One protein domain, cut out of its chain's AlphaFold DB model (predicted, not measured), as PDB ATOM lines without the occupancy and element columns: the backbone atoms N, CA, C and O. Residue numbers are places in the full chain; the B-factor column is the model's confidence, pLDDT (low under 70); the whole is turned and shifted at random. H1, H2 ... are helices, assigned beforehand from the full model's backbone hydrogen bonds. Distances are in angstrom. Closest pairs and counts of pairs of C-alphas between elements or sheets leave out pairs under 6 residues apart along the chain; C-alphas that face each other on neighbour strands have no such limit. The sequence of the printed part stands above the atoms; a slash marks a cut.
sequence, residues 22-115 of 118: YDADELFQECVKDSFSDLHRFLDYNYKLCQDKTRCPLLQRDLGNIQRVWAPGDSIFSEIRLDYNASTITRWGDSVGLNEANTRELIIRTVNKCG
ATOM      1  N   TYR A  22     -49.775 -17.877  17.394       56.44
ATOM      2  CA  TYR A  22     -49.824 -17.500  15.977       56.44
ATOM      3  C   TYR A  22     -48.740 -16.461  15.660       56.44
ATOM      4  O   TYR A  22     -47.951 -16.646  14.739       56.44
ATOM      5  N   ASP A  23     -48.628 -15.444  16.509       66.75
ATOM      6  CA  ASP A  23     -47.606 -14.408  16.446       66.75
ATOM      7  C   ASP A  23     -46.199 -15.018  16.583       66.75
ATOM      8  O   ASP A  23     -45.251 -14.539  15.971       66.75
ATOM      9  N   ALA A  24     -46.044 -16.096  17.362       71.56
ATOM     10  CA  ALA A  24     -44.762 -16.784  17.516       71.56
ATOM     11  C   ALA A  24     -44.301 -17.499  16.229       71.56
ATOM     12  O   ALA A  24     -43.107 -17.479  15.931       71.56
ATOM     13  N   ASP A  25     -45.217 -18.108  15.465       76.19
ATOM     14  CA  ASP A  25     -44.887 -18.728  14.169       76.19
ATOM     15  C   ASP A  25     -44.592 -17.652  13.113       76.19
ATOM     16  O   ASP A  25     -43.635 -17.784  12.356       76.19
ATOM     17  N   GLU A  26     -45.346 -16.548  13.109       79.44
ATOM     18  CA  GLU A  26     -45.086 -15.401  12.228       79.44
ATOM     19  C   GLU A  26     -43.703 -14.782  12.500       79.44
ATOM     20  O   GLU A  26     -42.887 -14.651  11.587       79.44
ATOM     21  N   LEU A  27     -43.378 -14.508  13.766       78.44
ATOM     22  CA  LEU A  27     -42.084 -13.943  14.170       78.44
ATOM     23  C   LEU A  27     -40.921 -14.912  13.907       78.44
ATOM     24  O   LEU A  27     -39.815 -14.496  13.549       78.44
ATOM     25  N   PHE A  28     -41.167 -16.217  14.023       79.50
ATOM     26  CA  PHE A  28     -40.213 -17.240  13.607       79.50
ATOM     27  C   PHE A  28     -39.955 -17.194  12.095       79.50
ATOM     28  O   PHE A  28     -38.795 -17.175  11.675       79.50
ATOM     29  N   GLN A  29     -41.007 -17.134  11.274       82.12
ATOM     30  CA  GLN A  29     -40.886 -17.068   9.817       82.12
ATOM     31  C   GLN A  29     -40.149 -15.799   9.369       82.12
ATOM     32  O   GLN A  29     -39.280 -15.864   8.492       82.12
ATOM     33  N   GLU A  30     -40.430 -14.655   9.999       83.06
ATOM     34  CA  GLU A  30     -39.690 -13.411   9.767       83.06
ATOM     35  C   GLU A  30     -38.201 -13.575  10.098       83.06
ATOM     36  O   GLU A  30     -37.336 -13.243   9.284       83.06
ATOM     37  N   CYS A  31     -37.877 -14.181  11.240       82.50
ATOM     38  CA  CYS A  31     -36.490 -14.379  11.639       82.50
ATOM     39  C   CYS A  31     -35.725 -15.373  10.737       82.50
ATOM     40  O   CYS A  31     -34.531 -15.185  10.456       82.50
ATOM     41  N   VAL A  32     -36.392 -16.413  10.222       83.00
ATOM     42  CA  VAL A  32     -35.839 -17.312   9.192       83.00
ATOM     43  C   VAL A  32     -35.513 -16.527   7.921       83.00
ATOM     44  O   VAL A  32     -34.405 -16.647   7.389       83.00
ATOM     45  N   LYS A  33     -36.447 -15.694   7.452       84.94
ATOM     46  CA  LYS A  33     -36.279 -14.858   6.256       84.94
ATOM     47  C   LYS A  33     -35.120 -13.869   6.401       84.94
ATOM     48  O   LYS A  33     -34.335 -13.695   5.460       84.94
ATOM     49  N   ASP A  34     -34.961 -13.273   7.577       85.50
ATOM     50  CA  ASP A  34     -33.837 -12.388   7.891       85.50
ATOM     51  C   ASP A  34     -32.506 -13.148   7.928       85.50
ATOM     52  O   ASP A  34     -31.517 -12.722   7.325       85.50
ATOM     53  N   SER A  35     -32.486 -14.322   8.566       84.75
ATOM     54  CA  SER A  35     -31.304 -15.191   8.623       84.75
ATOM     55  C   SER A  35     -30.836 -15.608   7.228       84.75
ATOM     56  O   SER A  35     -29.634 -15.597   6.942       84.75
ATOM     57  N   PHE A  36     -31.786 -15.920   6.347       85.88
ATOM     58  CA  PHE A  36     -31.513 -16.240   4.955       85.88
ATOM     59  C   PHE A  36     -30.979 -15.027   4.179       85.88
ATOM     60  O   PHE A  36     -29.969 -15.127   3.480       85.88
ATOM     61  N   SER A  37     -31.612 -13.861   4.341       86.50
ATOM     62  CA  SER A  37     -31.190 -12.609   3.694       86.50
ATOM     63  C   SER A  37     -29.759 -12.222   4.074       86.50
ATOM     64  O   SER A  37     -28.972 -11.794   3.225       86.50
ATOM     65  N   ASP A  38     -29.381 -12.424   5.334       86.38
ATOM     66  CA  ASP A  38     -28.020 -12.188   5.804       86.38
ATOM     67  C   ASP A  38     -27.011 -13.192   5.245       86.38
ATOM     68  O   ASP A  38     -25.891 -12.805   4.903       86.38
ATOM     69  N   LEU A  39     -27.393 -14.467   5.113       87.69
ATOM     70  CA  LEU A  39     -26.550 -15.470   4.465       87.69
ATOM     71  C   LEU A  39     -26.314 -15.118   2.990       87.69
ATOM     72  O   LEU A  39     -25.171 -15.150   2.534       87.69
ATOM     73  N   HIS A  40     -27.356 -14.699   2.264       89.75
ATOM     74  CA  HIS A  40     -27.213 -14.222   0.888       89.75
ATOM     75  C   HIS A  40     -26.247 -13.031   0.803       89.75
ATOM     76  O   HIS A  40     -25.308 -13.059   0.007       89.75
ATOM     77  N   ARG A  41     -26.422 -12.002   1.649       88.88
ATOM     78  CA  ARG A  41     -25.519 -10.834   1.694       88.88
ATOM     79  C   ARG A  41     -24.074 -11.237   1.976       88.88
ATOM     80  O   ARG A  41     -23.163 -10.711   1.342       88.88
ATOM     81  N   PHE A  42     -23.861 -12.170   2.905       89.81
ATOM     82  CA  PHE A  42     -22.533 -12.690   3.219       89.81
ATOM     83  C   PHE A  42     -21.896 -13.371   2.002       89.81
ATOM     84  O   PHE A  42     -20.755 -13.057   1.660       89.81
ATOM     85  N   LEU A  43     -22.614 -14.273   1.330       90.31
ATOM     86  CA  LEU A  43     -22.085 -14.976   0.161       90.31
ATOM     87  C   LEU A  43     -21.811 -14.021  -1.003       90.31
ATOM     88  O   LEU A  43     -20.746 -14.106  -1.606       90.31
ATOM     89  N   ASP A  44     -22.718 -13.084  -1.283       91.38
ATOM     90  CA  ASP A  44     -22.546 -12.082  -2.341       91.38
ATOM     91  C   ASP A  44     -21.328 -11.182  -2.077       91.38
ATOM     92  O   ASP A  44     -20.493 -10.987  -2.963       91.38
ATOM     93  N   TYR A  45     -21.167 -10.698  -0.840       91.12
ATOM     94  CA  TYR A  45     -20.008  -9.898  -0.443       91.12
ATOM     95  C   TYR A  45     -18.690 -10.662  -0.630       91.12
ATOM     96  O   TYR A  45     -17.770 -10.169  -1.286       91.12
ATOM     97  N   ASN A  46     -18.604 -11.889  -0.109       88.88
ATOM     98  CA  ASN A  46     -17.386 -12.695  -0.209       88.88
ATOM     99  C   ASN A  46     -17.100 -13.137  -1.649       88.88
ATOM    100  O   ASN A  46     -15.941 -13.175  -2.064       88.88
ATOM    101  N   TYR A  47     -18.135 -13.416  -2.442       88.62
ATOM    102  CA  TYR A  47     -17.975 -13.723  -3.859       88.62
ATOM    103  C   TYR A  47     -17.440 -12.521  -4.648       88.62
ATOM    104  O   TYR A  47     -16.565 -12.691  -5.497       88.62
ATOM    105  N   LYS A  48     -17.900 -11.298  -4.346       87.81
ATOM    106  CA  LYS A  48     -17.394 -10.056  -4.963       87.81
ATOM    107  C   LYS A  48     -15.944  -9.750  -4.592       87.81
ATOM    108  O   LYS A  48     -15.213  -9.235  -5.433       87.81
ATOM    109  N   LEU A  49     -15.526 -10.065  -3.366       88.38
ATOM    110  CA  LEU A  49     -14.134  -9.911  -2.931       88.38
ATOM    111  C   LEU A  49     -13.192 -10.977  -3.497       88.38
ATOM    112  O   LEU A  49     -11.974 -10.789  -3.474       88.38
ATOM    113  N   CYS A  50     -13.723 -12.090  -4.002       85.44
ATOM    114  CA  CYS A  50     -12.898 -13.121  -4.604       85.44
ATOM    115  C   CYS A  50     -12.249 -12.601  -5.898       85.44
ATOM    116  O   CYS A  50     -12.905 -12.466  -6.931       85.44
ATOM    117  N   GLN A  51     -10.941 -12.323  -5.831       75.56
ATOM    118  CA  GLN A  51     -10.154 -11.750  -6.934       75.56
ATOM    119  C   GLN A  51     -10.166 -12.621  -8.199       75.56
ATOM    120  O   GLN A  51     -10.115 -12.097  -9.308       75.56
ATOM    121  N   ASP A  52     -10.261 -13.942  -8.033       77.38
ATOM    122  CA  ASP A  52     -10.378 -14.904  -9.125       77.38
ATOM    123  C   ASP A  52     -11.567 -15.833  -8.868       77.38
ATOM    124  O   ASP A  52     -11.491 -16.780  -8.085       77.38
ATOM    125  N   LYS A  53     -12.676 -15.575  -9.563       69.50
ATOM    126  CA  LYS A  53     -13.920 -16.346  -9.437       69.50
ATOM    127  C   LYS A  53     -13.732 -17.838  -9.734       69.50
ATOM    128  O   LYS A  53     -14.476 -18.646  -9.187       69.50
ATOM    129  N   THR A  54     -12.717 -18.219 -10.518       71.31
ATOM    130  CA  THR A  54     -12.395 -19.633 -10.785       71.31
ATOM    131  C   THR A  54     -11.795 -20.348  -9.569       71.31
ATOM    132  O   THR A  54     -11.855 -21.573  -9.484       71.31
ATOM    133  N   ARG A  55     -11.289 -19.594  -8.582       73.19
ATOM    134  CA  ARG A  55     -10.744 -20.103  -7.311       73.19
ATOM    135  C   ARG A  55     -11.751 -20.118  -6.167       73.19
ATOM    136  O   ARG A  55     -11.436 -20.630  -5.098       73.19
ATOM    137  N   CYS A  56     -12.963 -19.614  -6.392       82.06
ATOM    138  CA  CYS A  56     -14.045 -19.630  -5.410       82.06
ATOM    139  C   CYS A  56     -15.262 -20.454  -5.873       82.06
ATOM    140  O   CYS A  56     -16.396 -19.989  -5.728       82.06
ATOM    141  N   PRO A  57     -15.075 -21.682  -6.405       85.50
ATOM    142  CA  PRO A  57     -16.176 -22.466  -6.961       85.50
ATOM    143  C   PRO A  57     -17.228 -22.818  -5.904       85.50
ATOM    144  O   PRO A  57     -18.412 -22.882  -6.219       85.50
ATOM    145  N   LEU A  58     -16.817 -22.991  -4.643       87.69
ATOM    146  CA  LEU A  58     -17.735 -23.259  -3.536       87.69
ATOM    147  C   LEU A  58     -18.622 -22.044  -3.236       87.69
ATOM    148  O   LEU A  58     -19.837 -22.188  -3.218       87.69
ATOM    149  N   LEU A  59     -18.044 -20.842  -3.117       89.06
ATOM    150  CA  LEU A  59     -18.821 -19.609  -2.922       89.06
ATOM    151  C   LEU A  59     -19.765 -19.345  -4.098       89.06
ATOM    152  O   LEU A  59     -20.911 -18.968  -3.881       89.06
ATOM    153  N   GLN A  60     -19.310 -19.573  -5.333       89.31
ATOM    154  CA  GLN A  60     -20.153 -19.419  -6.519       89.31
ATOM    155  C   GLN A  60     -21.325 -20.406  -6.520       89.31
ATOM    156  O   GLN A  60     -22.452 -20.017  -6.821       89.31
ATOM    157  N   ARG A  61     -21.067 -21.678  -6.192       91.06
ATOM    158  CA  ARG A  61     -22.099 -22.715  -6.085       91.06
ATOM    159  C   ARG A  61     -23.112 -22.356  -5.005       91.06
ATOM    160  O   ARG A  61     -24.308 -22.388  -5.265       91.06
ATOM    161  N   ASP A  62     -22.633 -22.007  -3.817       91.50
ATOM    162  CA  ASP A  62     -23.475 -21.741  -2.654       91.50
ATOM    163  C   ASP A  62     -24.305 -20.464  -2.853       91.50
ATOM    164  O   ASP A  62     -25.495 -20.452  -2.548       91.50
ATOM    165  N   LEU A  63     -23.723 -19.416  -3.449       90.94
ATOM    166  CA  LEU A  63     -24.462 -18.215  -3.841       90.94
ATOM    167  C   LEU A  63     -25.513 -18.534  -4.911       90.94
ATOM    168  O   LEU A  63     -26.658 -18.107  -4.792       90.94
ATOM    169  N   GLY A  64     -25.142 -19.311  -5.930       90.62
ATOM    170  CA  GLY A  64     -26.056 -19.713  -6.997       90.62
ATOM    171  C   GLY A  64     -27.231 -20.550  -6.489       90.62
ATOM    172  O   GLY A  64     -28.346 -20.374  -6.964       90.62
ATOM    173  N   ASN A  65     -27.008 -21.429  -5.511       90.31
ATOM    174  CA  ASN A  65     -28.075 -22.207  -4.888       90.31
ATOM    175  C   ASN A  65     -29.035 -21.304  -4.115       90.31
ATOM    176  O   ASN A  65     -30.235 -21.363  -4.353       90.31
ATOM    177  N   ILE A  66     -28.514 -20.408  -3.275       88.44
ATOM    178  CA  ILE A  66     -29.339 -19.433  -2.551       88.44
ATOM    179  C   ILE A  66     -30.151 -18.554  -3.511       88.44
ATOM    180  O   ILE A  66     -31.344 -18.375  -3.298       88.44
ATOM    181  N   GLN A  67     -29.546 -18.049  -4.589       88.75
ATOM    182  CA  GLN A  67     -30.221 -17.182  -5.563       88.75
ATOM    183  C   GLN A  67     -31.333 -17.877  -6.356       88.75
ATOM    184  O   GLN A  67     -32.247 -17.206  -6.823       88.75
ATOM    185  N   ARG A  68     -31.275 -19.203  -6.529       84.75
ATOM    186  CA  ARG A  68     -32.361 -19.958  -7.180       84.75
ATOM    187  C   ARG A  68     -33.602 -20.073  -6.305       84.75
ATOM    188  O   ARG A  68     -34.693 -20.202  -6.845       84.75
ATOM    189  N   VAL A  69     -33.410 -20.082  -4.988       82.00
ATOM    190  CA  VAL A  69     -34.484 -20.248  -3.998       82.00
ATOM    191  C   VAL A  69     -35.043 -18.904  -3.546       82.00
ATOM    192  O   VAL A  69     -36.184 -18.828  -3.112       82.00
ATOM    193  N   TRP A  70     -34.235 -17.846  -3.616       74.81
ATOM    194  CA  TRP A  70     -34.573 -16.537  -3.076       74.81
ATOM    195  C   TRP A  70     -34.851 -15.512  -4.162       74.81
ATOM    196  O   TRP A  70     -33.926 -14.950  -4.755       74.81
ATOM    197  N   ALA A  71     -36.129 -15.194  -4.339       71.88
ATOM    198  CA  ALA A  71     -36.578 -13.943  -4.917       71.88
ATOM    199  C   ALA A  71     -37.081 -12.980  -3.820       71.88
ATOM    200  O   ALA A  71     -37.631 -13.401  -2.794       71.88
ATOM    201  N   PRO A  72     -36.928 -11.655  -4.011       57.59
ATOM    202  CA  PRO A  72     -37.571 -10.668  -3.155       57.59
ATOM    203  C   PRO A  72     -39.093 -10.889  -3.126       57.59
ATOM    204  O   PRO A  72     -39.776 -10.619  -4.110       57.59
ATOM    205  N   GLY A  73     -39.618 -11.367  -1.994       58.53
ATOM    206  CA  GLY A  73     -41.053 -11.609  -1.797       58.53
ATOM    207  C   GLY A  73     -41.489 -13.077  -1.775       58.53
ATOM    208  O   GLY A  73     -42.678 -13.318  -1.589       58.53
ATOM    209  N   ASP A  74     -40.574 -14.043  -1.903       69.12
ATOM    210  CA  ASP A  74     -40.952 -15.460  -1.882       69.12
ATOM    211  C   ASP A  74     -41.530 -15.908  -0.534       69.12
ATOM    212  O   ASP A  74     -40.949 -15.691   0.535       69.12
ATOM    213  N   SER A  75     -42.670 -16.598  -0.607       74.19
ATOM    214  CA  SER A  75     -43.363 -17.208   0.531       74.19
ATOM    215  C   SER A  75     -42.751 -18.541   0.959       74.19
ATOM    216  O   SER A  75     -43.218 -19.138   1.921       74.19
ATOM    217  N   ILE A  76     -41.708 -19.024   0.285       80.31
ATOM    218  CA  ILE A  76     -41.149 -20.360   0.527       80.31
ATOM    219  C   ILE A  76     -40.666 -20.544   1.974       80.31
ATOM    220  O   ILE A  76     -40.817 -21.610   2.557       80.31
ATOM    221  N   PHE A  77     -40.175 -19.473   2.606       78.88
ATOM    222  CA  PHE A  77     -39.753 -19.498   4.012       78.88
ATOM    223  C   PHE A  77     -40.924 -19.486   5.004       78.88
ATOM    224  O   PHE A  77     -40.733 -19.896   6.144       78.88
ATOM    225  N   SER A  78     -42.130 -19.087   4.577       78.38
ATOM    226  CA  SER A  78     -43.352 -19.210   5.394       78.38
ATOM    227  C   SER A  78     -43.834 -20.661   5.532       78.38
ATOM    228  O   SER A  78     -44.722 -20.964   6.327       78.38
ATOM    229  N   GLU A  79     -43.244 -21.581   4.762       83.25
ATOM    230  CA  GLU A  79     -43.510 -23.013   4.881       83.25
ATOM    231  C   GLU A  79     -42.730 -23.658   6.032       83.25
ATOM    232  O   GLU A  79     -43.123 -24.724   6.509       83.25
ATOM    233  N   ILE A  80     -41.656 -23.017   6.510       80.81
ATOM    234  CA  ILE A  80     -40.926 -23.485   7.688       80.81
ATOM    235  C   ILE A  80     -41.737 -23.111   8.926       80.81
ATOM    236  O   ILE A  80     -42.111 -21.956   9.114       80.81
ATOM    237  N   ARG A  81     -41.974 -24.101   9.785       80.44
ATOM    238  CA  ARG A  81     -42.736 -23.953  11.025       80.44
ATOM    239  C   ARG A  81     -41.842 -24.066  12.245       80.44
ATOM    240  O   ARG A  81     -40.826 -24.762  12.210       80.44
ATOM    241  N   LEU A  82     -42.257 -23.425  13.334       74.56
ATOM    242  CA  LEU A  82     -41.532 -23.450  14.605       74.56
ATOM    243  C   LEU A  82     -41.340 -24.874  15.170       74.56
ATOM    244  O   LEU A  82     -40.353 -25.139  15.851       74.56
ATOM    245  N   ASP A  83     -42.257 -25.801  14.887       78.12
ATOM    246  CA  ASP A  83     -42.212 -27.192  15.358       78.12
ATOM    247  C   ASP A  83     -41.314 -28.111  14.505       78.12
ATOM    248  O   ASP A  83     -41.142 -29.294  14.824       78.12
ATOM    249  N   TYR A  84     -40.710 -27.593  13.429       78.12
ATOM    250  CA  TYR A  84     -39.792 -28.368  12.602       78.12
ATOM    251  C   TYR A  84     -38.487 -28.624  13.352       78.12
ATOM    252  O   TYR A  84     -37.775 -27.708  13.753       78.12
ATOM    253  N   ASN A  85     -38.113 -29.896  13.465       79.31
ATOM    254  CA  ASN A  85     -36.779 -30.265  13.930       79.31
ATOM    255  C   ASN A  85     -35.729 -30.100  12.812       79.31
ATOM    256  O   ASN A  85     -36.061 -30.007  11.626       79.31
ATOM    257  N   ALA A  86     -34.447 -30.155  13.186       77.00
ATOM    258  CA  ALA A  86     -33.328 -30.004  12.254       77.00
ATOM    259  C   ALA A  86     -33.402 -30.945  11.035       77.00
ATOM    260  O   ALA A  86     -33.100 -30.527   9.922       77.00
ATOM    261  N   SER A  87     -33.848 -32.197  11.208       81.81
ATOM    262  CA  SER A  87     -33.950 -33.154  10.094       81.81
ATOM    263  C   SER A  87     -35.041 -32.778   9.087       81.81
ATOM    264  O   SER A  87     -34.854 -32.962   7.883       81.81
ATOM    265  N   THR A  88     -36.158 -32.218   9.560       83.38
ATOM    266  CA  THR A  88     -37.240 -31.721   8.703       83.38
ATOM    267  C   THR A  88     -36.779 -30.494   7.923       83.38
ATOM    268  O   THR A  88     -37.012 -30.432   6.718       83.38
ATOM    269  N   ILE A  89     -36.050 -29.573   8.563       79.75
ATOM    270  CA  ILE A  89     -35.489 -28.392   7.889       79.75
ATOM    271  C   ILE A  89     -34.472 -28.806   6.820       79.75
ATOM    272  O   ILE A  89     -34.500 -28.258   5.722       79.75
ATOM    273  N   THR A  90     -33.624 -29.807   7.088       84.00
ATOM    274  CA  THR A  90     -32.694 -30.334   6.076       84.00
ATOM    275  C   THR A  90     -33.431 -30.852   4.844       84.00
ATOM    276  O   THR A  90     -33.118 -30.451   3.728       84.00
ATOM    277  N   ARG A  91     -34.461 -31.685   5.045       85.62
ATOM    278  CA  ARG A  91     -35.274 -32.222   3.941       85.62
ATOM    279  C   ARG A  91     -36.007 -31.128   3.171       85.62
ATOM    280  O   ARG A  91     -36.091 -31.203   1.949       85.62
ATOM    281  N   TRP A  92     -36.530 -30.126   3.877       88.50
ATOM    282  CA  TRP A  92     -37.145 -28.961   3.251       88.50
ATOM    283  C   TRP A  92     -36.123 -28.195   2.402       88.50
ATOM    284  O   TRP A  92     -36.388 -27.943   1.230       88.50
ATOM    285  N   GLY A  93     -34.931 -27.915   2.940       86.50
ATOM    286  CA  GLY A  93     -33.869 -27.203   2.228       86.50
ATOM    287  C   GLY A  93     -33.483 -27.905   0.928       86.50
ATOM    288  O   GLY A  93     -33.447 -27.272  -0.127       86.50
ATOM    289  N   ASP A  94     -33.300 -29.224   0.983       86.12
ATOM    290  CA  ASP A  94     -33.030 -30.035  -0.206       86.12
ATOM    291  C   ASP A  94     -34.190 -29.970  -1.218       86.12
ATOM    292  O   ASP A  94     -33.956 -29.852  -2.422       86.12
ATOM    293  N   SER A  95     -35.444 -30.000  -0.746       88.75
ATOM    294  CA  SER A  95     -36.636 -29.963  -1.609       88.75
ATOM    295  C   SER A  95     -36.795 -28.650  -2.374       88.75
ATOM    296  O   SER A  95     -37.277 -28.655  -3.507       88.75
ATOM    297  N   VAL A  96     -36.343 -27.542  -1.786       87.62
ATOM    298  CA  VAL A  96     -36.397 -26.219  -2.412       87.62
ATOM    299  C   VAL A  96     -35.132 -25.903  -3.213       87.62
ATOM    300  O   VAL A  96     -35.060 -24.862  -3.853       87.62
ATOM    301  N   GLY A  97     -34.146 -26.807  -3.237       88.31
ATOM    302  CA  GLY A  97     -32.933 -26.674  -4.048       88.31
ATOM    303  C   GLY A  97     -31.754 -25.989  -3.350       88.31
ATOM    304  O   GLY A  97     -30.770 -25.638  -4.014       88.31
ATOM    305  N   LEU A  98     -31.811 -25.821  -2.025       90.06
ATOM    306  CA  LEU A  98     -30.629 -25.489  -1.230       90.06
ATOM    307  C   LEU A  98     -29.704 -26.709  -1.157       90.06
ATOM    308  O   LEU A  98     -30.147 -27.851  -1.230       90.06
ATOM    309  N   ASN A  99     -28.396 -26.473  -1.037       90.06
ATOM    310  CA  ASN A  99     -27.469 -27.561  -0.721       90.06
ATOM    311  C   ASN A  99     -27.301 -27.714   0.793       90.06
ATOM    312  O   ASN A  99     -27.615 -26.806   1.561       90.06
ATOM    313  N   GLU A 100     -26.709 -28.836   1.204       88.88
ATOM    314  CA  GLU A 100     -26.430 -29.150   2.608       88.88
ATOM    315  C   GLU A 100     -25.713 -28.009   3.353       88.88
ATOM    316  O   GLU A 100     -26.065 -27.696   4.488       88.88
ATOM    317  N   ALA A 101     -24.743 -27.343   2.714       89.38
ATOM    318  CA  ALA A 101     -23.999 -26.248   3.334       89.38
ATOM    319  C   ALA A 101     -24.885 -25.017   3.596       89.38
ATOM    320  O   ALA A 101     -24.860 -24.470   4.697       89.38
ATOM    321  N   ASN A 102     -25.705 -24.608   2.623       88.62
ATOM    322  CA  ASN A 102     -26.645 -23.500   2.786       88.62
ATOM    323  C   ASN A 102     -27.716 -23.822   3.829       88.62
ATOM    324  O   ASN A 102     -28.000 -22.986   4.685       88.62
ATOM    325  N   THR A 103     -28.274 -25.033   3.786       87.81
ATOM    326  CA  THR A 103     -29.307 -25.468   4.728       87.81
ATOM    327  C   THR A 103     -28.762 -25.538   6.151       87.81
ATOM    328  O   THR A 103     -29.406 -25.067   7.085       87.81
ATOM    329  N   ARG A 104     -27.536 -26.039   6.336       86.00
ATOM    330  CA  ARG A 104     -26.874 -26.067   7.645       86.00
ATOM    331  C   ARG A 104     -26.604 -24.666   8.189       86.00
ATOM    332  O   ARG A 104     -26.862 -24.419   9.364       86.00
ATOM    333  N   GLU A 105     -26.088 -23.762   7.361       84.62
ATOM    334  CA  GLU A 105     -25.857 -22.371   7.766       84.62
ATOM    335  C   GLU A 105     -27.160 -21.663   8.135       84.62
ATOM    336  O   GLU A 105     -27.189 -20.929   9.124       84.62
ATOM    337  N   LEU A 106     -28.242 -21.919   7.392       81.31
ATOM    338  CA  LEU A 106     -29.573 -21.435   7.743       81.31
ATOM    339  C   LEU A 106     -29.970 -21.948   9.130       81.31
ATOM    340  O   LEU A 106     -30.207 -21.133  10.010       81.31
ATOM    341  N   ILE A 107     -29.927 -23.264   9.363       79.44
ATOM    342  CA  ILE A 107     -30.261 -23.879  10.659       79.44
ATOM    343  C   ILE A 107     -29.465 -23.241  11.806       79.44
ATOM    344  O   ILE A 107     -30.056 -22.815  12.793       79.44
ATOM    345  N   ILE A 108     -28.138 -23.135  11.687       79.75
ATOM    346  CA  ILE A 108     -27.280 -22.560  12.740       79.75
ATOM    347  C   ILE A 108     -27.642 -21.097  13.005       79.75
ATOM    348  O   ILE A 108     -27.707 -20.668  14.157       79.75
ATOM    349  N   ARG A 109     -27.868 -20.313  11.947       74.31
ATOM    350  CA  ARG A 109     -28.225 -18.897  12.075       74.31
ATOM    351  C   ARG A 109     -29.602 -18.734  12.684       74.31
ATOM    352  O   ARG A 109     -29.735 -17.896  13.561       74.31
ATOM    353  N   THR A 110     -30.577 -19.546  12.300       74.19
ATOM    354  CA  THR A 110     -31.923 -19.494  12.866       74.19
ATOM    355  C   THR A 110     -31.916 -19.946  14.334       74.19
ATOM    356  O   THR A 110     -32.506 -19.277  15.171       74.19
ATOM    357  N   VAL A 111     -31.160 -20.986  14.702       69.19
ATOM    358  CA  VAL A 111     -30.932 -21.381  16.110       69.19
ATOM    359  C   VAL A 111     -30.342 -20.231  16.922       69.19
ATOM    360  O   VAL A 111     -30.897 -19.833  17.943       69.19
ATOM    361  N   ASN A 112     -29.240 -19.652  16.443       68.50
ATOM    362  CA  ASN A 112     -28.509 -18.626  17.182       68.50
ATOM    363  C   ASN A 112     -29.227 -17.268  17.207       68.50
ATOM    364  O   ASN A 112     -29.144 -16.560  18.206       68.50
ATOM    365  N   LYS A 113     -29.889 -16.871  16.112       68.62
ATOM    366  CA  LYS A 113     -30.554 -15.563  15.976       68.62
ATOM    367  C   LYS A 113     -32.001 -15.581  16.442       68.62
ATOM    368  O   LYS A 113     -32.437 -14.616  17.056       68.62
ATOM    369  N   CYS A 114     -32.727 -16.655  16.147       70.81
ATOM    370  CA  CYS A 114     -34.148 -16.781  16.465       70.81
ATOM    371  C   CYS A 114     -34.383 -17.525  17.787       70.81
ATOM    372  O   CYS A 114     -35.527 -17.684  18.198       70.81
ATOM    373  N   GLY A 115     -33.315 -17.973  18.461       60.44
ATOM    374  CA  GLY A 115     -33.397 -18.622  19.771       60.44
ATOM    375  C   GLY A 115     -34.013 -20.020  19.735       60.44
ATOM    376  O   GLY A 115     -34.526 -20.484  20.749       60.44
TER     377      GLY A 115
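This is residues 22 to 115 of the 118 residues of an uncharacterized protein of Vibrio sagamiensis NBRC 104589 (UniProt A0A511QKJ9). One long straight helix, H1, makes the length of the domain, and four shorter helices gather along one side of it. H2 folds back on the later part of H1 as a helical hairpin, the short H3 packs on its earlier part, H5 crosses it, and H4 forms a farther layer that packs on H5 and is apart from H1. The printed part has 94 residues with five named helices, H1 to H5 in that order along the chain, and no named strand; the class is all helix. The whole is compact, with a radius of gyration of the C-alphas of 13.5 A, and its C-alphas span 47 by 24 by 21 A, only just elongated.

H1, residues 22 to 49, and H5, residues 100 to 114, are the hubs, each touching three other helices. H1 touches H2, residues 57 to 69, with its residues 40 to 47 alone; the closest C-alphas, of Leu 43 and Leu 63, are 5.7 A apart. The two form a helical hairpin, opposite ways at a tilt of 36 degrees, only just steep. With its residues 29 to 33 alone H1 touches H3, residues 75 to 79, the closest C-alphas being those of Gln 29 and Ser 78, 5.5 A apart. H2 and H3 are only just apart, their closest C-alphas 8.1 A from each other. H1 touches H5 with its residues 28 to 39 alone, at a steep tilt of 53 degrees, opposite ways; the closest C-alphas, of Val 32 and Thr 110, are 5.8 A apart. H4, residues 86 to 95, touches H5 at a steep tilt of 48 degrees, opposite ways, with the C-alphas of Gly 93 and Thr 103 closest at 5.5 A. Residues 62 to 66 of H2 touch residues 101 to 102 of H5, closest at the C-alphas of Asp 62 and Asn 102, 6.5 A apart; the tilt of 67 degrees is steep, only just short of about perpendicular, and they run the same way. H4 is apart from H1, H2 and H3, and H3 is apart from H5. The helix packing is mostly crossed, with 0 of 4 touching pairs that have a tilt at a shallow one. In H1, H2, H4 and H5 every O i to N i+4 pair is within hydrogen-bond range; in H3 0 of 1 is, beside 2 of 2 O i to N i+3 pairs.

H1 begins at C-alpha 22, (-49.824, -17.500, 15.977), and runs 41.1 A to C-alpha 49, (-14.134, -9.911, -2.931). H2 measures 18.7 A from first to last C-alpha, H3 7.3 A and H4 14.3 A. H5, 20.1 A long, ends at C-alpha 114, (-34.148, -16.781, 16.465).

The two C-alphas farthest apart, of Tyr 22 and Asp 52, are 46.8 A apart. The printed part has no cut; the links H2 to H3 and H4 to H5 are tight, H1 to H2 and H3 to H4 short, and none is long. The mean pLDDT of the printed part is 81.6, with residues 22 to 23, 53, 72 to 74, 111 to 113 and 115 under 70.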